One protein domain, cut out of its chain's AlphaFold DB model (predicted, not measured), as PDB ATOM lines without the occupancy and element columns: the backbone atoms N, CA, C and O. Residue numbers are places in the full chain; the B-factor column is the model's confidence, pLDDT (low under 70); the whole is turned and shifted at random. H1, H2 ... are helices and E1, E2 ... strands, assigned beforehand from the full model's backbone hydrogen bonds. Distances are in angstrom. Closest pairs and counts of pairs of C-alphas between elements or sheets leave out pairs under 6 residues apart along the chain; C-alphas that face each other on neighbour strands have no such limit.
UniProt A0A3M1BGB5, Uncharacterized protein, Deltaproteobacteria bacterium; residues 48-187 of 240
ATOM      1  N   GLU A  48      -6.560  13.889   2.003       93.25
ATOM      2  CA  GLU A  48      -5.482  14.635   1.356       93.25
ATOM      3  C   GLU A  48      -4.592  15.279   2.408       93.25
ATOM      4  O   GLU A  48      -5.098  15.876   3.356       93.25
ATOM      5  N   GLY A  49      -3.278  15.238   2.191       90.00
ATOM      6  CA  GLY A  49      -2.318  15.858   3.102       90.00
ATOM      7  C   GLY A  49      -1.711  14.909   4.133       90.00
ATOM      8  O   GLY A  49      -0.861  15.367   4.895       90.00
ATOM      9  N   ASN A  50      -2.098  13.630   4.127       90.38
ATOM     10  CA  ASN A  50      -1.437  12.572   4.890       90.38
ATOM     11  C   ASN A  50       0.061  12.524   4.586       90.38
ATOM     12  O   ASN A  50       0.496  12.953   3.511       90.38
ATOM     13  N   ILE A  51       0.837  12.051   5.552       90.38
ATOM     14  CA  ILE A  51       2.294  12.071   5.520       90.38
ATOM     15  C   ILE A  51       2.789  10.635   5.658       90.38
ATOM     16  O   ILE A  51       2.409   9.961   6.602       90.38
ATOM     17  N   ASP A  52       3.646  10.205   4.735       87.88
ATOM     18  CA  ASP A  52       4.221   8.859   4.748       87.88
ATOM     19  C   ASP A  52       5.328   8.689   5.812       87.88
ATOM     20  O   ASP A  52       5.769   9.653   6.447       87.88
ATOM     21  N   ASP A  53       5.856   7.468   5.966       84.44
ATOM     22  CA  ASP A  53       6.927   7.168   6.933       84.44
ATOM     23  C   ASP A  53       8.259   7.897   6.613       84.44
ATOM     24  O   ASP A  53       9.190   7.896   7.423       84.44
ATOM     25  N   ASN A  54       8.381   8.543   5.443       87.06
ATOM     26  CA  ASN A  54       9.517   9.401   5.097       87.06
ATOM     27  C   ASN A  54       9.280  10.885   5.453       87.06
ATOM     28  O   ASN A  54      10.198  11.700   5.298       87.06
ATOM     29  N   GLY A  55       8.089  11.255   5.929       87.69
ATOM     30  CA  GLY A  55       7.718  12.639   6.215       87.69
ATOM     31  C   GLY A  55       7.238  13.425   4.988       87.69
ATOM     32  O   GLY A  55       7.121  14.654   5.063       87.69
ATOM     33  N   ASP A  56       6.979  12.756   3.862       91.12
ATOM     34  CA  ASP A  56       6.517  13.373   2.621       91.12
ATOM     35  C   ASP A  56       4.986  13.316   2.508       91.12
ATOM     36  O   ASP A  56       4.334  12.360   2.912       91.12
ATOM     37  N   THR A  57       4.376  14.352   1.920       93.69
ATOM     38  CA  THR A  57       2.925  14.352   1.684       93.69
ATOM     39  C   THR A  57       2.535  13.310   0.637       93.69
ATOM     40  O   THR A  57       2.999  13.360  -0.508       93.69
ATOM     41  N   ILE A  58       1.593  12.442   0.993       93.44
ATOM     42  CA  ILE A  58       1.037  11.418   0.117       93.44
ATOM     43  C   ILE A  58       0.111  12.054  -0.918       93.44
ATOM     44  O   ILE A  58      -0.822  12.805  -0.618       93.44
ATOM     45  N   ASN A  59       0.338  11.701  -2.182       94.44
ATOM     46  CA  ASN A  59      -0.601  11.977  -3.258       94.44
ATOM     47  C   ASN A  59      -1.547  10.781  -3.431       94.44
ATOM     48  O   ASN A  59      -1.269   9.870  -4.209       94.44
ATOM     49  N   ARG A  60      -2.706  10.820  -2.763       93.75
ATOM     50  CA  ARG A  60      -3.756   9.784  -2.870       93.75
ATOM     51  C   ARG A  60      -4.240   9.517  -4.304       93.75
ATOM     52  O   ARG A  60      -4.774   8.456  -4.606       93.75
ATOM     53  N   GLY A  61      -4.071  10.491  -5.201       94.31
ATOM     54  CA  GLY A  61      -4.441  10.396  -6.610       94.31
ATOM     55  C   GLY A  61      -3.327   9.911  -7.524       94.31
ATOM     56  O   GLY A  61      -3.569   9.823  -8.732       94.31
ATOM     57  N   LYS A  62      -2.145   9.590  -6.975       94.50
ATOM     58  CA  LYS A  62      -0.939   9.291  -7.749       94.50
ATOM     59  C   LYS A  62      -1.202   8.266  -8.834       94.50
ATOM     60  O   LYS A  62      -0.803   8.493  -9.953       94.50
ATOM     61  N   TRP A  63      -1.920   7.184  -8.556       95.44
ATOM     62  CA  TRP A  63      -2.113   6.109  -9.542       95.44
ATOM     63  C   TRP A  63      -3.547   5.986 -10.068       95.44
ATOM     64  O   TRP A  63      -3.806   5.270 -11.034       95.44
ATOM     65  N   THR A  64      -4.482   6.724  -9.470       95.69
ATOM     66  CA  THR A  64      -5.927   6.585  -9.705       95.69
ATOM     67  C   THR A  64      -6.585   7.857 -10.235       95.69
ATOM     68  O   THR A  64      -7.775   7.840 -10.576       95.69
ATOM     69  N   GLY A  65      -5.827   8.955 -10.301       94.62
ATOM     70  CA  GLY A  65      -6.298  10.282 -10.673       94.62
ATOM     71  C   GLY A  65      -5.945  10.718 -12.105       94.62
ATOM     72  O   GLY A  65      -5.203  10.048 -12.830       94.62
ATOM     73  N   PRO A  66      -6.449  11.890 -12.536       94.88
ATOM     74  CA  PRO A  66      -6.314  12.382 -13.913       94.88
ATOM     75  C   PRO A  66      -4.882  12.591 -14.405       94.88
ATOM     76  O   PRO A  66      -4.624  12.524 -15.606       94.88
ATOM     77  N   GLU A  67      -3.944  12.828 -13.494       92.88
ATOM     78  CA  GLU A  67      -2.514  12.932 -13.797       92.88
ATOM     79  C   GLU A  67      -1.933  11.659 -14.427       92.88
ATOM     80  O   GLU A  67      -0.966  11.743 -15.182       92.88
ATOM     81  N   HIS A  68      -2.580  10.511 -14.202       92.31
ATOM     82  CA  HIS A  68      -2.241   9.225 -14.813       92.31
ATOM     83  C   HIS A  68      -3.216   8.812 -15.927       92.31
ATOM     84  O   HIS A  68      -3.236   7.662 -16.359       92.31
ATOM     85  N   GLY A  69      -4.005   9.759 -16.448       94.88
ATOM     86  CA  GLY A  69      -4.970   9.512 -17.524       94.88
ATOM     87  C   GLY A  69      -6.248   8.807 -17.066       94.88
ATOM     88  O   GLY A  69      -6.974   8.269 -17.902       94.88
ATOM     89  N   CYS A  70      -6.513   8.813 -15.762       96.50
ATOM     90  CA  CYS A  70      -7.681   8.201 -15.146       96.50
ATOM     91  C   CYS A  70      -8.836   9.194 -14.979       96.50
ATOM     92  O   CYS A  70      -8.689  10.402 -15.191       96.50
ATOM     93  N   ASP A  71      -9.999   8.684 -14.581       95.44
ATOM     94  CA  ASP A  71     -11.125   9.535 -14.215       95.44
ATOM     95  C   ASP A  71     -10.793  10.397 -12.980       95.44
ATOM     96  O   ASP A  71      -9.920  10.036 -12.178       95.44
ATOM     97  N   PRO A  72     -11.489  11.533 -12.785       96.44
ATOM     98  CA  PRO A  72     -11.400  12.302 -11.549       96.44
ATOM     99  C   PRO A  72     -11.602  11.427 -10.306       96.44
ATOM    100  O   PRO A  72     -12.348  10.441 -10.331       96.44
ATOM    101  N   LEU A  73     -10.938  11.778  -9.202       94.19
ATOM    102  CA  LEU A  73     -11.088  11.040  -7.943       94.19
ATOM    103  C   LEU A  73     -12.529  11.103  -7.424       94.19
ATOM    104  O   LEU A  73     -13.022  10.116  -6.896       94.19
ATOM    105  N   ASP A  74     -13.219  12.216  -7.663       94.19
ATOM    106  CA  ASP A  74     -14.618  12.464  -7.309       94.19
ATOM    107  C   ASP A  74     -15.620  11.977  -8.373       94.19
ATOM    108  O   ASP A  74     -16.802  12.333  -8.331       94.19
ATOM    109  N   ALA A  75     -15.177  11.175  -9.350       96.12
ATOM    110  CA  ALA A  75     -16.080  10.640 -10.358       96.12
ATOM    111  C   ALA A  75     -17.198   9.800  -9.696       96.12
ATOM    112  O   ALA A  75     -16.922   8.979  -8.816       96.12
ATOM    113  N   PRO A  76     -18.471   9.973 -10.109       96.94
ATOM    114  CA  PRO A  76     -19.597   9.320  -9.451       96.94
ATOM    115  C   PRO A  76     -19.475   7.794  -9.394       96.94
ATOM    116  O   PRO A  76     -19.214   7.146 -10.405       96.94
ATOM    117  N   GLY A  77     -19.759   7.223  -8.221       96.00
ATOM    118  CA  GLY A  77     -19.799   5.774  -8.010       96.00
ATOM    119  C   GLY A  77     -18.445   5.129  -7.713       96.00
ATOM    120  O   GLY A  77     -18.410   3.914  -7.521       96.00
ATOM    121  N   ARG A  78     -17.357   5.909  -7.660       97.81
ATOM    122  CA  ARG A  78     -16.090   5.431  -7.101       97.81
ATOM    123  C   ARG A  78     -16.203   5.306  -5.583       97.81
ATOM    124  O   ARG A  78     -16.836   6.137  -4.936       97.81
ATOM    125  N   THR A  79     -15.620   4.244  -5.051       98.31
ATOM    126  CA  THR A  79     -15.505   3.969  -3.616       98.31
ATOM    127  C   THR A  79     -14.227   3.178  -3.368       98.31
ATOM    128  O   THR A  79     -13.541   2.785  -4.319       98.31
ATOM    129  N   MET A  80     -13.924   2.946  -2.094       98.69
ATOM    130  CA  MET A  80     -12.810   2.120  -1.670       98.69
ATOM    131  C   MET A  80     -13.147   0.629  -1.699       98.69
ATOM    132  O   MET A  80     -14.252   0.207  -1.342       98.69
ATOM    133  N   TRP A  81     -12.162  -0.165  -2.102       98.75
ATOM    134  CA  TRP A  81     -12.218  -1.618  -2.150       98.75
ATOM    135  C   TRP A  81     -10.884  -2.205  -1.702       98.75
ATOM    136  O   TRP A  81      -9.849  -1.543  -1.779       98.75
ATOM    137  N   ILE A  82     -10.906  -3.477  -1.322       98.69
ATOM    138  CA  ILE A  82      -9.712  -4.273  -1.054       98.69
ATOM    139  C   ILE A  82      -9.648  -5.457  -2.024       98.69
ATOM    140  O   ILE A  82     -10.673  -6.032  -2.401       98.69
ATOM    141  N   ALA A  83      -8.437  -5.806  -2.446       98.31
ATOM    142  CA  ALA A  83      -8.155  -6.983  -3.253       98.31
ATOM    143  C   ALA A  83      -6.880  -7.662  -2.749       98.31
ATOM    144  O   ALA A  83      -5.868  -6.997  -2.549       98.31
ATOM    145  N   GLY A  84      -6.907  -8.975  -2.557       97.75
ATOM    146  CA  GLY A  84      -5.776  -9.706  -1.996       97.75
ATOM    147  C   GLY A  84      -6.006 -11.206  -1.896       97.75
ATOM    148  O   GLY A  84      -6.985 -11.730  -2.433       97.75
ATOM    149  N   ALA A  85      -5.093 -11.881  -1.206       97.25
ATOM    150  CA  ALA A  85      -5.132 -13.307  -0.914       97.25
ATOM    151  C   ALA A  85      -4.219 -13.656   0.276       97.25
ATOM    152  O   ALA A  85      -3.502 -12.803   0.805       97.25
ATOM    153  N   VAL A  86      -4.199 -14.932   0.664       95.81
ATOM    154  CA  VAL A  86      -3.121 -15.463   1.512       95.81
ATOM    155  C   VAL A  86      -1.791 -15.366   0.755       95.81
ATOM    156  O   VAL A  86      -1.712 -15.691  -0.432       95.81
ATOM    157  N   HIS A  87      -0.747 -14.873   1.423       94.31
ATOM    158  CA  HIS A  87       0.555 -14.649   0.803       94.31
ATOM    159  C   HIS A  87       1.223 -15.986   0.433       94.31
ATOM    160  O   HIS A  87       1.230 -16.936   1.210       94.31
ATOM    161  N   HIS A  88       1.835 -16.056  -0.750       88.25
ATOM    162  CA  HIS A  88       2.380 -17.293  -1.326       88.25
ATOM    163  C   HIS A  88       3.548 -17.915  -0.539       88.25
ATOM    164  O   HIS A  88       3.753 -19.126  -0.599       88.25
ATOM    165  N   ASP A  89       4.306 -17.102   0.198       85.31
ATOM    166  CA  ASP A  89       5.391 -17.580   1.068       85.31
ATOM    167  C   ASP A  89       4.902 -18.224   2.373       85.31
ATOM    168  O   ASP A  89       5.702 -18.796   3.118       85.31
ATOM    169  N   PHE A  90       3.604 -18.156   2.666       77.75
ATOM    170  CA  PHE A  90       3.050 -18.728   3.881       77.75
ATOM    171  C   PHE A  90       2.840 -20.235   3.736       77.75
ATOM    172  O   PHE A  90       1.873 -20.702   3.141       77.75
ATOM    173  N   GLN A  91       3.784 -21.011   4.271       70.75
ATOM    174  CA  GLN A  91       3.749 -22.478   4.222       70.75
ATOM    175  C   GLN A  91       3.055 -23.110   5.439       70.75
ATOM    176  O   GLN A  91       2.808 -24.314   5.433       70.75
ATOM    177  N   GLU A  92       2.781 -22.333   6.495       67.94
ATOM    178  CA  GLU A  92       2.305 -22.864   7.781       67.94
ATOM    179  C   GLU A  92       0.777 -22.982   7.869       67.94
ATOM    180  O   GLU A  92       0.293 -23.986   8.395       67.94
ATOM    181  N   MET A  93       0.019 -22.041   7.289       69.75
ATOM    182  CA  MET A  93      -1.383 -22.286   6.935       69.75
ATOM    183  C   MET A  93      -1.568 -22.143   5.432       69.75
ATOM    184  O   MET A  93      -1.610 -21.047   4.878       69.75
ATOM    185  N   GLU A  94      -1.700 -23.282   4.766       73.50
ATOM    186  CA  GLU A  94      -2.206 -23.294   3.404       73.50
ATOM    187  C   GLU A  94      -3.671 -22.813   3.402       73.50
ATOM    188  O   GLU A  94      -4.436 -23.115   4.320       73.50
ATOM    189  N   ASP A  95      -4.081 -22.129   2.332       88.19
ATOM    190  CA  ASP A  95      -5.484 -21.843   1.995       88.19
ATOM    191  C   ASP A  95      -5.934 -22.789   0.864       88.19
ATOM    192  O   ASP A  95      -6.170 -22.356  -0.267       88.19
ATOM    193  N   PRO A  96      -5.961 -24.119   1.096       83.62
ATOM    194  CA  PRO A  96      -6.062 -25.107   0.023       83.62
ATOM    195  C   PRO A  96      -7.398 -25.057  -0.724       83.62
ATOM    196  O   PRO A  96      -7.488 -25.564  -1.844       83.62
ATOM    197  N   ASP A  97      -8.441 -24.495  -0.110       88.94
ATOM    198  CA  ASP A  97      -9.762 -24.330  -0.714       88.94
ATOM    199  C   ASP A  97     -10.073 -22.881  -1.130       88.94
ATOM    200  O   ASP A  97     -11.138 -22.636  -1.701       88.94
ATOM    201  N   GLY A  98      -9.140 -21.947  -0.911       92.25
ATOM    202  CA  GLY A  98      -9.287 -20.537  -1.265       92.25
ATOM    203  C   GLY A  98     -10.281 -19.773  -0.388       92.25
ATOM    204  O   GLY A  98     -10.688 -18.669  -0.756       92.25
ATOM    205  N   THR A  99     -10.734 -20.343   0.735       94.31
ATOM    206  CA  THR A  99     -11.745 -19.719   1.599       94.31
ATOM    207  C   THR A  99     -11.270 -18.382   2.153       94.31
ATOM    208  O   THR A  99     -12.067 -17.443   2.246       94.31
ATOM    209  N   TYR A 100      -9.993 -18.271   2.521       95.06
ATOM    210  CA  TYR A 100      -9.456 -17.027   3.061       95.06
ATOM    211  C   TYR A 100      -9.195 -15.999   1.967       95.06
ATOM    212  O   TYR A 100      -9.602 -14.845   2.101       95.06
ATOM    213  N   SER A 101      -8.619 -16.428   0.849       96.62
ATOM    214  CA  SER A 101      -8.345 -15.562  -0.299       96.62
ATOM    215  C   SER A 101      -9.634 -14.998  -0.903       96.62
ATOM    216  O   SER A 101      -9.700 -13.816  -1.242       96.62
ATOM    217  N   ALA A 102     -10.716 -15.782  -0.920       97.56
ATOM    218  CA  ALA A 102     -12.027 -15.326  -1.373       97.56
ATOM    219  C   ALA A 102     -12.603 -14.168  -0.533       97.56
ATOM    220  O   ALA A 102     -13.357 -13.356  -1.071       97.56
ATOM    221  N   LYS A 103     -12.244 -14.041   0.756       97.88
ATOM    222  CA  LYS A 103     -12.665 -12.900   1.600       97.88
ATOM    223  C   LYS A 103     -12.056 -11.577   1.136       97.88
ATOM    224  O   LYS A 103     -12.653 -10.534   1.371       97.88
ATOM    225  N   LEU A 104     -10.901 -11.637   0.474       98.38
ATOM    226  CA  LEU A 104     -10.189 -10.502  -0.113       98.38
ATOM    227  C   LEU A 104     -10.372 -10.435  -1.638       98.38
ATOM    228  O   LEU A 104      -9.656  -9.710  -2.318       98.38
ATOM    229  N   GLY A 105     -11.316 -11.194  -2.200       97.81
ATOM    230  CA  GLY A 105     -11.627 -11.151  -3.627       97.81
ATOM    231  C   GLY A 105     -10.630 -11.875  -4.532       97.81
ATOM    232  O   GLY A 105     -10.752 -11.735  -5.746       97.81
ATOM    233  N   ASP A 106      -9.679 -12.639  -3.979       97.19
ATOM    234  CA  ASP A 106      -8.714 -13.467  -4.721       97.19
ATOM    235  C   ASP A 106      -8.054 -12.701  -5.884       97.19
ATOM    236  O   ASP A 106      -8.168 -13.058  -7.059       97.19
ATOM    237  N   TRP A 107      -7.458 -11.548  -5.555       97.31
ATOM    238  CA  TRP A 107      -6.845 -10.615  -6.516       97.31
ATOM    239  C   TRP A 107      -7.762 -10.113  -7.645       97.31
ATOM    240  O   TRP A 107      -7.286  -9.643  -8.684       97.31
ATOM    241  N   THR A 108      -9.079 -10.167  -7.459       97.94
ATOM    242  CA  THR A 108     -10.038  -9.519  -8.357       97.94
ATOM    243  C   THR A 108     -10.371  -8.127  -7.808       97.94
ATOM    244  O   THR A 108     -10.987  -8.027  -6.744       97.94
ATOM    245  N   PRO A 109      -9.980  -7.042  -8.498       98.12
ATOM    246  CA  PRO A 109     -10.149  -5.683  -7.996       98.12
ATOM    247  C   PRO A 109     -11.619  -5.276  -7.959       98.12
ATOM    248  O   PRO A 109     -12.443  -5.768  -8.730       98.12
ATOM    249  N   ASN A 110     -11.938  -4.332  -7.074       98.31
ATOM    250  CA  ASN A 110     -13.272  -3.745  -6.952       98.31
ATOM    251  C   ASN A 110     -14.411  -4.777  -6.764       98.31
ATOM    252  O   ASN A 110     -15.509  -4.611  -7.305       98.31
ATOM    253  N   MET A 111     -14.139  -5.852  -6.007       98.25
ATOM    254  CA  MET A 111     -15.109  -6.901  -5.646       98.25
ATOM    255  C   MET A 111     -15.474  -6.910  -4.159       98.25
ATOM    256  O   MET A 111     -16.615  -7.230  -3.820       98.25
ATOM    257  N   VAL A 112     -14.535  -6.551  -3.278       98.62
ATOM    258  CA  VAL A 112     -14.752  -6.482  -1.826       98.62
ATOM    259  C   VAL A 112     -14.746  -5.020  -1.394       98.62
ATOM    260  O   VAL A 112     -13.700  -4.378  -1.353       98.62
ATOM    261  N   GLN A 113     -15.938  -4.468  -1.168       98.62
ATOM    262  CA  GLN A 113     -16.124  -3.049  -0.860       98.62
ATOM    263  C   GLN A 113     -15.760  -2.740   0.598       98.62
ATOM    264  O   GLN A 113     -16.092  -3.524   1.485       98.62
ATOM    265  N   MET A 114     -15.148  -1.575   0.829       98.75
ATOM    266  CA  MET A 114     -14.937  -0.979   2.157       98.75
ATOM    267  C   MET A 114     -15.915   0.187   2.397       98.75
ATOM    268  O   MET A 114     -16.490   0.728   1.445       98.75
ATOM    269  N   TYR A 115     -16.112   0.580   3.659       98.38
ATOM    270  CA  TYR A 115     -17.194   1.481   4.079       98.38
ATOM    271  C   TYR A 115     -16.703   2.658   4.930       98.38
ATOM    272  O   TYR A 115     -15.857   2.471   5.796       98.38
ATOM    273  N   ASP A 116     -17.284   3.832   4.685       98.06
ATOM    274  CA  ASP A 116     -17.120   5.093   5.434       98.06
ATOM    275  C   ASP A 116     -18.533   5.576   5.847       98.06
ATOM    276  O   ASP A 116     -19.109   6.519   5.293       98.06
ATOM    277  N   ASP A 117     -19.208   4.774   6.674       98.00
ATOM    278  CA  ASP A 117     -20.626   4.920   7.032       98.00
ATOM    279  C   ASP A 117     -20.954   4.648   8.517       98.00
ATOM    280  O   ASP A 117     -22.128   4.589   8.900       98.00
ATOM    281  N   GLY A 118     -19.933   4.533   9.367       96.56
ATOM    282  CA  GLY A 118     -20.024   4.221  10.792       96.56
ATOM    283  C   GLY A 118     -20.288   2.740  11.080       96.56
ATOM    284  O   GLY A 118     -20.872   2.405  12.117       96.56
ATOM    285  N   THR A 119     -19.964   1.849  10.136       96.19
ATOM    286  CA  THR A 119     -20.142   0.395  10.258       96.19
ATOM    287  C   THR A 119     -18.913  -0.377   9.759       96.19
ATOM    288  O   THR A 119     -17.966   0.203   9.254       96.19
ATOM    289  N   HIS A 120     -18.890  -1.708   9.920       96.38
ATOM    290  CA  HIS A 120     -17.782  -2.579   9.471       96.38
ATOM    291  C   HIS A 120     -16.392  -2.234  10.041       96.38
ATOM    292  O   HIS A 120     -15.385  -2.592   9.439       96.38
ATOM    293  N   GLY A 121     -16.341  -1.608  11.219       93.81
ATOM    294  CA  GLY A 121     -15.099  -1.147  11.845       93.81
ATOM    295  C   GLY A 121     -14.868   0.359  11.713       93.81
ATOM    296  O   GLY A 121     -13.968   0.875  12.361       93.81
ATOM    297  N   ASP A 122     -15.696   1.063  10.939       95.62
ATOM    298  CA  ASP A 122     -15.633   2.514  10.803       95.62
ATOM    299  C   ASP A 122     -16.273   3.177  12.025       95.62
ATOM    300  O   ASP A 122     -17.420   2.895  12.394       95.62
ATOM    301  N   VAL A 123     -15.501   4.052  12.663       92.56
ATOM    302  CA  VAL A 123     -15.892   4.762  13.876       92.56
ATOM    303  C   VAL A 123     -16.598   6.080  13.548       92.56
ATOM    304  O   VAL A 123     -17.523   6.470  14.273       92.56
ATOM    305  N   VAL A 124     -16.217   6.758  12.458       95.06
ATOM    306  CA  VAL A 124     -16.673   8.116  12.134       95.06
ATOM    307  C   VAL A 124     -17.100   8.209  10.669       95.06
ATOM    308  O   VAL A 124     -16.337   8.577   9.795       95.06
ATOM    309  N   ALA A 125     -18.397   8.022  10.433       97.31
ATOM    310  CA  ALA A 125     -18.973   8.137   9.096       97.31
ATOM    311  C   ALA A 125     -18.681   9.482   8.396       97.31
ATOM    312  O   ALA A 125     -19.006  10.560   8.917       97.31
ATOM    313  N   GLY A 126     -18.245   9.402   7.143       97.00
ATOM    314  CA  GLY A 126     -18.002  10.520   6.239       97.00
ATOM    315  C   GLY A 126     -16.688  11.259   6.490       97.00
ATOM    316  O   GLY A 126     -16.583  12.421   6.078       97.00
ATOM    317  N   ASP A 127     -15.733  10.644   7.189       96.75
ATOM    318  CA  ASP A 127     -14.406  11.210   7.438       96.75
ATOM    319  C   ASP A 127     -13.363  10.782   6.394       96.75
ATOM    320  O   ASP A 127     -12.216  11.229   6.457       96.75
ATOM    321  N   ASN A 128     -13.788  10.004   5.389       97.06
ATOM    322  CA  ASN A 128     -12.972   9.514   4.286       97.06
ATOM    323  C   ASN A 128     -11.875   8.521   4.734       97.06
ATOM    324  O   ASN A 128     -10.903   8.300   4.001       97.06
ATOM    325  N   VAL A 129     -12.074   7.887   5.895       97.25
ATOM    326  CA  VAL A 129     -11.402   6.665   6.337       97.25
ATOM    327  C   VAL A 129     -12.345   5.489   6.092       97.25
ATOM    328  O   VAL A 129     -13.436   5.392   6.639       97.25
ATOM    329  N   TYR A 130     -11.928   4.561   5.236       98.44
ATOM    330  CA  TYR A 130     -12.749   3.409   4.879       98.44
ATOM    331  C   TYR A 130     -12.334   2.192   5.687       98.44
ATOM    332  O   TYR A 130     -11.142   1.935   5.842       98.44
ATOM    333  N   SER A 131     -13.301   1.388   6.124       98.50
ATOM    334  CA  SER A 131     -13.056   0.185   6.913       98.50
ATOM    335  C   SER A 131     -13.709  -1.076   6.341       98.50
ATOM    336  O   SER A 131     -14.682  -1.026   5.577       98.50
ATOM    337  N   LEU A 132     -13.165  -2.229   6.727       98.50
ATOM    338  CA  LEU A 132     -13.776  -3.533   6.523       98.50
ATOM    339  C   LEU A 132     -13.367  -4.515   7.629       98.50
ATOM    340  O   LEU A 132     -12.192  -4.853   7.778       98.50
ATOM    341  N   GLU A 133     -14.362  -5.042   8.338       97.88
ATOM    342  CA  GLU A 133     -14.208  -6.110   9.325       97.88
ATOM    343  C   GLU A 133     -14.324  -7.494   8.663       97.88
ATOM    344  O   GLU A 133     -15.327  -7.819   8.019       97.88
ATOM    345  N   LEU A 134     -13.313  -8.339   8.868       97.25
ATOM    346  CA  LEU A 134     -13.249  -9.725   8.413       97.25
ATOM    347  C   LEU A 134     -12.811 -10.651   9.556       97.25
ATOM    348  O   LEU A 134     -12.310 -10.220  10.588       97.25
ATOM    349  N   MET A 135     -13.007 -11.955   9.356       95.50
ATOM    350  CA  MET A 135     -12.564 -12.994  10.293       95.50
ATOM    351  C   MET A 135     -11.482 -13.847   9.638       95.50
ATOM    352  O   MET A 135     -11.753 -14.444   8.584       95.50
ATOM    353  N   PHE A 136     -10.327 -13.943  10.290       94.19
ATOM    354  CA  PHE A 136      -9.153 -14.713   9.874       94.19
ATOM    355  C   PHE A 136      -8.518 -15.414  11.074       94.19
ATOM    356  O   PHE A 136      -8.855 -15.108  12.209       94.19
ATOM    357  N   GLU A 137      -7.611 -16.355  10.844       91.56
ATOM    358  CA  GLU A 137      -6.836 -16.973  11.923       91.56
ATOM    359  C   GLU A 137      -5.614 -16.105  12.269       91.56
ATOM    360  O   GLU A 137      -4.944 -15.578  11.379       91.56
ATOM    361  N   GLU A 138      -5.316 -15.944  13.562       90.38
ATOM    362  CA  GLU A 138      -4.087 -15.263  13.998       90.38
ATOM    363  C   GLU A 138      -2.847 -16.006  13.467       90.38
ATOM    364  O   GLU A 138      -2.784 -17.237  13.491       90.38
ATOM    365  N   GLY A 139      -1.846 -15.257  13.009       91.06
ATOM    366  CA  GLY A 139      -0.603 -15.757  12.428       91.06
ATOM    367  C   GLY A 139      -0.653 -15.940  10.914       91.06
ATOM    368  O   GLY A 139       0.369 -16.259  10.316       91.06
ATOM    369  N   MET A 140      -1.805 -15.737  10.264       93.00
ATOM    370  CA  MET A 140      -1.874 -15.762   8.802       93.00
ATOM    371  C   MET A 140      -1.047 -14.640   8.177       93.00
ATOM    372  O   MET A 140      -1.072 -13.507   8.648       93.00
ATOM    373  N   HIS A 141      -0.384 -14.936   7.061       95.19
ATOM    374  CA  HIS A 141       0.262 -13.928   6.228       95.19
ATOM    375  C   HIS A 141      -0.626 -13.609   5.026       95.19
ATOM    376  O   HIS A 141      -0.965 -14.487   4.229       95.19
ATOM    377  N   LEU A 142      -0.986 -12.344   4.879       96.50
ATOM    378  CA  LEU A 142      -1.826 -11.833   3.809       96.50
ATOM    379  C   LEU A 142      -1.021 -10.939   2.874       96.50
ATOM    380  O   LEU A 142      -0.055 -10.292   3.278       96.50
ATOM    381  N   ALA A 143      -1.470 -10.900   1.627       96.75
ATOM    382  CA  ALA A 143      -1.011 -10.002   0.587       96.75
ATOM    383  C   ALA A 143      -2.232  -9.269   0.030       96.75
ATOM    384  O   ALA A 143      -3.217  -9.920  -0.328       96.75
ATOM    385  N   TYR A 144      -2.217  -7.944  -0.033       98.00
ATOM    386  CA  TYR A 144      -3.393  -7.180  -0.450       98.00
ATOM    387  C   TYR A 144      -3.032  -5.818  -1.037       98.00
ATOM    388  O   TYR A 144      -1.876  -5.398  -1.058       98.00
ATOM    389  N   LYS A 145      -4.048  -5.144  -1.562       97.12
ATOM    390  CA  LYS A 145      -4.026  -3.760  -2.011       97.12
ATOM    391  C   LYS A 145      -5.383  -3.121  -1.836       97.12
ATOM    392  O   LYS A 145      -6.410  -3.800  -1.928       97.12
ATOM    393  N   TYR A 146      -5.369  -1.802  -1.761       98.38
ATOM    394  CA  TYR A 146      -6.568  -0.998  -1.928       98.38
ATOM    395  C   TYR A 146      -6.790  -0.596  -3.387       98.38
ATOM    396  O   TYR A 146      -5.844  -0.382  -4.158       98.38
ATOM    397  N   THR A 147      -8.060  -0.474  -3.773       98.38
ATOM    398  CA  THR A 147      -8.450   0.092  -5.065       98.38
ATOM    399  C   THR A 147      -9.527   1.165  -4.910       98.38
ATOM    400  O   THR A 147     -10.464   1.018  -4.133       98.38
ATOM    401  N   TRP A 148      -9.413   2.248  -5.682       98.38
ATOM    402  CA  TRP A 148     -10.389   3.335  -5.763       98.38
ATOM    403  C   TRP A 148     -11.112   3.280  -7.109       98.38
ATOM    404  O   TRP A 148     -10.580   3.705  -8.141       98.38
ATOM    405  N   GLY A 149     -12.325   2.741  -7.144       97.88
ATOM    406  CA  GLY A 149     -12.964   2.380  -8.409       97.88
ATOM    407  C   GLY A 149     -14.455   2.112  -8.312       97.88
ATOM    408  O   GLY A 149     -15.074   2.265  -7.259       97.88
ATOM    409  N   THR A 150     -15.035   1.738  -9.448       98.25
ATOM    410  CA  THR A 150     -16.437   1.313  -9.557       98.25
ATOM    411  C   THR A 150     -16.555  -0.216  -9.463       98.25
ATOM    412  O   THR A 150     -15.573  -0.912  -9.729       98.25
ATOM    413  N   PRO A 151     -17.732  -0.770  -9.105       98.31
ATOM    414  CA  PRO A 151     -17.897  -2.214  -8.930       98.31
ATOM    415  C   PRO A 151     -17.465  -3.018 -10.165       98.31
ATOM    416  O   PRO A 151     -17.963  -2.780 -11.268       98.31
ATOM    417  N   GLY A 152     -16.566  -3.987  -9.973       97.25
ATOM    418  CA  GLY A 152     -16.056  -4.869 -11.028       97.25
ATOM    419  C   GLY A 152     -15.152  -4.198 -12.070       97.25
ATOM    420  O   GLY A 152     -14.902  -4.789 -13.119       97.25
ATOM    421  N   GLN A 153     -14.688  -2.969 -11.827       97.75
ATOM    422  CA  GLN A 153     -13.689  -2.318 -12.671       97.75
ATOM    423  C   GLN A 153     -12.335  -3.037 -12.564       97.75
ATOM    424  O   GLN A 153     -11.956  -3.497 -11.492       97.75
ATOM    425  N   ASP A 154     -11.585  -3.105 -13.664       97.38
ATOM    426  CA  ASP A 154     -10.242  -3.694 -13.673       97.38
ATOM    427  C   ASP A 154      -9.215  -2.833 -12.900       97.38
ATOM    428  O   ASP A 154      -9.471  -1.694 -12.502       97.38
ATOM    429  N   TRP A 155      -8.005  -3.368 -12.724       97.31
ATOM    430  CA  TRP A 155      -6.895  -2.733 -11.995       97.31
ATOM    431  C   TRP A 155      -6.491  -1.354 -12.524       97.31
ATOM    432  O   TRP A 155      -6.121  -0.461 -11.761       97.31
ATOM    433  N   THR A 156      -6.550  -1.173 -13.846       95.56
ATOM    434  CA  THR A 156      -6.137   0.081 -14.482       95.56
ATOM    435  C   THR A 156      -6.955   1.239 -13.926       95.56
ATOM    436  O   THR A 156      -8.185   1.214 -13.970       95.56
ATOM    437  N   CYS A 157      -6.253   2.266 -13.444       95.81
ATOM    438  CA  CYS A 157      -6.834   3.463 -12.842       95.81
ATOM    439  C   CYS A 157      -7.575   3.262 -11.516       95.81
ATOM    440  O   CYS A 157      -8.232   4.197 -11.056       95.81
ATOM    441  N   THR A 158      -7.470   2.088 -10.893       96.75
ATOM    442  CA  THR A 158      -8.074   1.830  -9.581       96.75
ATOM    443  C   THR A 158      -7.051   1.457  -8.523       96.75
ATOM    444  O   THR A 158      -7.261   1.813  -7.372       96.75
ATOM    445  N   GLU A 159      -5.941   0.808  -8.872       95.75
ATOM    446  CA  GLU A 159      -4.951   0.370  -7.881       95.75
ATOM    447  C   GLU A 159      -4.163   1.507  -7.225       95.75
ATOM    448  O   GLU A 159      -3.797   2.485  -7.876       95.75
ATOM    449  N   GLU A 160      -3.857   1.338  -5.937       94.25
ATOM    450  CA  GLU A 160      -3.035   2.278  -5.169       94.25
ATOM    451  C   GLU A 160      -1.570   2.350  -5.621       94.25
ATOM    452  O   GLU A 160      -0.943   3.379  -5.416       94.25
ATOM    453  N   PHE A 161      -1.018   1.296  -6.236       92.81
ATOM    454  CA  PHE A 161       0.277   1.308  -6.928       92.81
ATOM    455  C   PHE A 161       0.450   0.055  -7.815       92.81
ATOM    456  O   PHE A 161       0.066  -1.042  -7.398       92.81
ATOM    457  N   PRO A 162       1.072   0.152  -9.008       91.75
ATOM    458  CA  PRO A 162       1.271  -0.997  -9.898       91.75
ATOM    459  C   PRO A 162       2.287  -2.037  -9.409       91.75
ATOM    460  O   PRO A 162       3.364  -1.702  -8.921       91.75
ATOM    461  N   GLY A 163       1.978  -3.320  -9.634       88.31
ATOM    462  CA  GLY A 163       2.969  -4.414  -9.662       88.31
ATOM    463  C   GLY A 163       3.621  -4.838  -8.336       88.31
ATOM    464  O   GLY A 163       4.578  -5.602  -8.372       88.31
ATOM    465  N   ASN A 164       3.130  -4.359  -7.198       90.44
ATOM    466  CA  ASN A 164       3.625  -4.688  -5.851       90.44
ATOM    467  C   ASN A 164       2.467  -5.224  -4.985       90.44
ATOM    468  O   ASN A 164       1.381  -5.361  -5.531       90.44
ATOM    469  N   SER A 165       2.617  -5.502  -3.693       94.06
ATOM    470  CA  SER A 165       1.484  -5.656  -2.770       94.06
ATOM    471  C   SER A 165       1.841  -5.234  -1.349       94.06
ATOM    472  O   SER A 165       3.019  -5.178  -1.001       94.06
ATOM    473  N   ARG A 166       0.828  -4.902  -0.545       96.00
ATOM    474  CA  ARG A 166       0.978  -4.795   0.905       96.00
ATOM    475  C   ARG A 166       1.031  -6.186   1.513       96.00
ATOM    476  O   ARG A 166       0.310  -7.073   1.058       96.00
ATOM    477  N   ILE A 167       1.806  -6.346   2.578       95.88
ATOM    478  CA  ILE A 167       1.851  -7.556   3.393       95.88
ATOM    479  C   ILE A 167       1.387  -7.285   4.818       95.88
ATOM    480  O   ILE A 167       1.558  -6.185   5.352       95.88
ATOM    481  N   LEU A 168       0.755  -8.296   5.407       96.38
ATOM    482  CA  LEU A 168       0.304  -8.278   6.791       96.38
ATOM    483  C   LEU A 168       0.385  -9.680   7.397       96.38
ATOM    484  O   LEU A 168      -0.280 -10.595   6.922       96.38
ATOM    485  N   GLU A 169       1.167  -9.840   8.454       95.50
ATOM    486  CA  GLU A 169       1.025 -10.926   9.413       95.50
ATOM    487  C   GLU A 169      -0.073 -10.539  10.409       95.50
ATOM    488  O   GLU A 169      -0.021  -9.487  11.050       95.50
ATOM    489  N   LEU A 170      -1.083 -11.397  10.541       94.81
ATOM    490  CA  LEU A 170      -2.195 -11.192  11.460       94.81
ATOM    491  C   LEU A 170      -1.761 -11.464  12.893       94.81
ATOM    492  O   LEU A 170      -2.022 -12.531  13.447       94.81
ATOM    493  N   LYS A 171      -1.078 -10.487  13.479       94.69
ATOM    494  CA  LYS A 171      -0.604 -10.515  14.851       94.69
ATOM    495  C   LYS A 171      -1.304  -9.427  15.654       94.69
ATOM    496  O   LYS A 171      -1.107  -8.252  15.370       94.69
ATOM    497  N   ASP A 172      -2.088  -9.832  16.651       93.44
ATOM    498  CA  ASP A 172      -2.635  -8.926  17.666       93.44
ATOM    499  C   ASP A 172      -1.511  -8.548  18.643       93.44
ATOM    500  O   ASP A 172      -1.149  -9.304  19.555       93.44
ATOM    501  N   ASN A 173      -0.895  -7.399  18.383       93.81
ATOM    502  CA  ASN A 173       0.185  -6.849  19.192       93.81
ATOM    503  C   ASN A 173      -0.360  -6.052  20.386       93.81
ATOM    504  O   ASN A 173       0.350  -5.884  21.387       93.81
ATOM    505  N   SER A 174      -1.610  -5.589  20.309       91.75
ATOM    506  CA  SER A 174      -2.290  -4.866  21.386       91.75
ATOM    507  C   SER A 174      -2.745  -5.793  22.533       91.75
ATOM    508  O   SER A 174      -2.725  -5.404  23.708       91.75
ATOM    509  N   GLY A 175      -3.072  -7.048  22.208       91.00
ATOM    510  CA  GLY A 175      -3.614  -8.071  23.100       91.00
ATOM    511  C   GLY A 175      -5.117  -7.940  23.371       91.00
ATOM    512  O   GLY A 175      -5.589  -8.445  24.400       91.00
ATOM    513  N   ASP A 176      -5.861  -7.234  22.518       89.56
ATOM    514  CA  ASP A 176      -7.289  -6.952  22.690       89.56
ATOM    515  C   ASP A 176      -8.224  -7.958  21.978       89.56
ATOM    516  O   ASP A 176      -9.442  -7.948  22.197       89.56
ATOM    517  N   GLY A 177      -7.659  -8.899  21.217       90.19
ATOM    518  CA  GLY A 177      -8.365  -9.908  20.431       90.19
ATOM    519  C   GLY A 177      -8.769  -9.444  19.028       90.19
ATOM    520  O   GLY A 177      -9.570 -10.127  18.374       90.19
ATOM    521  N   ILE A 178      -8.263  -8.298  18.579       91.69
ATOM    522  CA  ILE A 178      -8.492  -7.708  17.264       91.69
ATOM    523  C   ILE A 178      -7.126  -7.420  16.635       91.69
ATOM    524  O   ILE A 178      -6.170  -7.070  17.305       91.69
ATOM    525  N   THR A 179      -7.021  -7.602  15.325       95.00
ATOM    526  CA  THR A 179      -5.886  -7.095  14.549       95.00
ATOM    527  C   THR A 179      -6.389  -5.949  13.692       95.00
ATOM    528  O   THR A 179      -7.180  -6.172  12.771       95.00
ATOM    529  N   ILE A 180      -5.956  -4.727  13.976       95.56
ATOM    530  CA  ILE A 180      -6.309  -3.559  13.173       95.56
ATOM    531  C   ILE A 180      -5.128  -3.179  12.292       95.56
ATOM    532  O   ILE A 180      -4.029  -2.892  12.759       95.56
ATOM    533  N   ARG A 181      -5.367  -3.129  10.985       96.00
ATOM    534  CA  ARG A 181      -4.414  -2.557  10.046       96.00
ATOM    535  C   ARG A 181      -4.924  -1.214   9.563       96.00
ATOM    536  O   ARG A 181      -5.915  -1.168   8.846       96.00
ATOM    537  N   TYR A 182      -4.226  -0.152   9.951       95.62
ATOM    538  CA  TYR A 182      -4.475   1.205   9.483       95.62
ATOM    539  C   TYR A 182      -3.394   1.611   8.480       95.62
ATOM    540  O   TYR A 182      -2.211   1.694   8.825       95.62
ATOM    541  N   ASP A 183      -3.806   1.824   7.235       96.06
ATOM    542  CA  ASP A 183      -2.950   2.225   6.124       96.06
ATOM    543  C   ASP A 183      -3.364   3.584   5.564       96.06
ATOM    544  O   ASP A 183      -4.477   4.061   5.766       96.06
ATOM    545  N   GLU A 184      -2.481   4.161   4.762       95.81
ATOM    546  CA  GLU A 184      -2.758   5.362   3.987       95.81
ATOM    547  C   GLU A 184      -2.717   5.013   2.501       95.81
ATOM    548  O   GLU A 184      -1.797   4.342   2.016       95.81
ATOM    549  N   PHE A 185      -3.740   5.422   1.754       96.81
ATOM    550  CA  PHE A 185      -3.855   5.037   0.351       96.81
ATOM    551  C   PHE A 185      -2.719   5.624  -0.490       96.81
ATOM    552  O   PHE A 185      -2.480   6.830  -0.476       96.81
ATOM    553  N   ALA A 186      -2.096   4.779  -1.316       94.81
ATOM    554  CA  ALA A 186      -0.942   5.128  -2.150       94.81
ATOM    555  C   ALA A 186       0.332   5.505  -1.370       94.81
ATOM    556  O   ALA A 186       1.275   6.027  -1.972       94.81
ATOM    557  N   ASP A 187       0.399   5.186  -0.074       93.62
ATOM    558  CA  ASP A 187       1.666   5.154   0.648       93.62
ATOM    559  C   ASP A 187       2.580   4.072   0.054       93.62
ATOM    560  O   ASP A 187       2.254   2.882   0.004       93.62
TER     561      ASP A 187
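What this domain is: This is residues 48 to 187 of the 240 residues of an uncharacterized protein of Deltaproteobacteria bacterium (UniProt A0A3M1BGB5). In a domain of little regular structure, five strands make a loose, incompletely closed ring, sheet E1 - E3 - E4 facing E2 and E5, with long loops outside. The 140 printed residues run E1, H1, E2, E3, E4, E5; named elements hold 42, mostly strand. The antiparallel sheet sits in a compact whole, radius of gyration of the C-alphas 15.3 A, spanning 42 by 31 by 29 A.

How they stand to each other: E3, residues 141 to 149, is antiparallel to E1, residues 79 to 86, with N 83 and O 145 2.9 A apart. It forms a hairpin with E4, residues 166 to 169, with N 142 and O 168 2.8 A apart. E2, residues 129 to 137, and E5, residues 178 to 184, are near each other. H1, residues 99 to 103, is on the sheet, over none of its strands; 0 of 1 O i to N i+4 and 1 of 2 O i to N i+3 pairs are within hydrogen-bond range.

Where its parts are: E3 spans 25.6 A. E1 begins at (-15.505, 3.969, -3.616); E5 ends at (-2.758, 5.362, 3.987).

The domain as a whole: The printed part has no cut. Links E1 to H1, H1 to E2 and E3 to E4 are long. Residues 92 to 93 have pLDDT under 70.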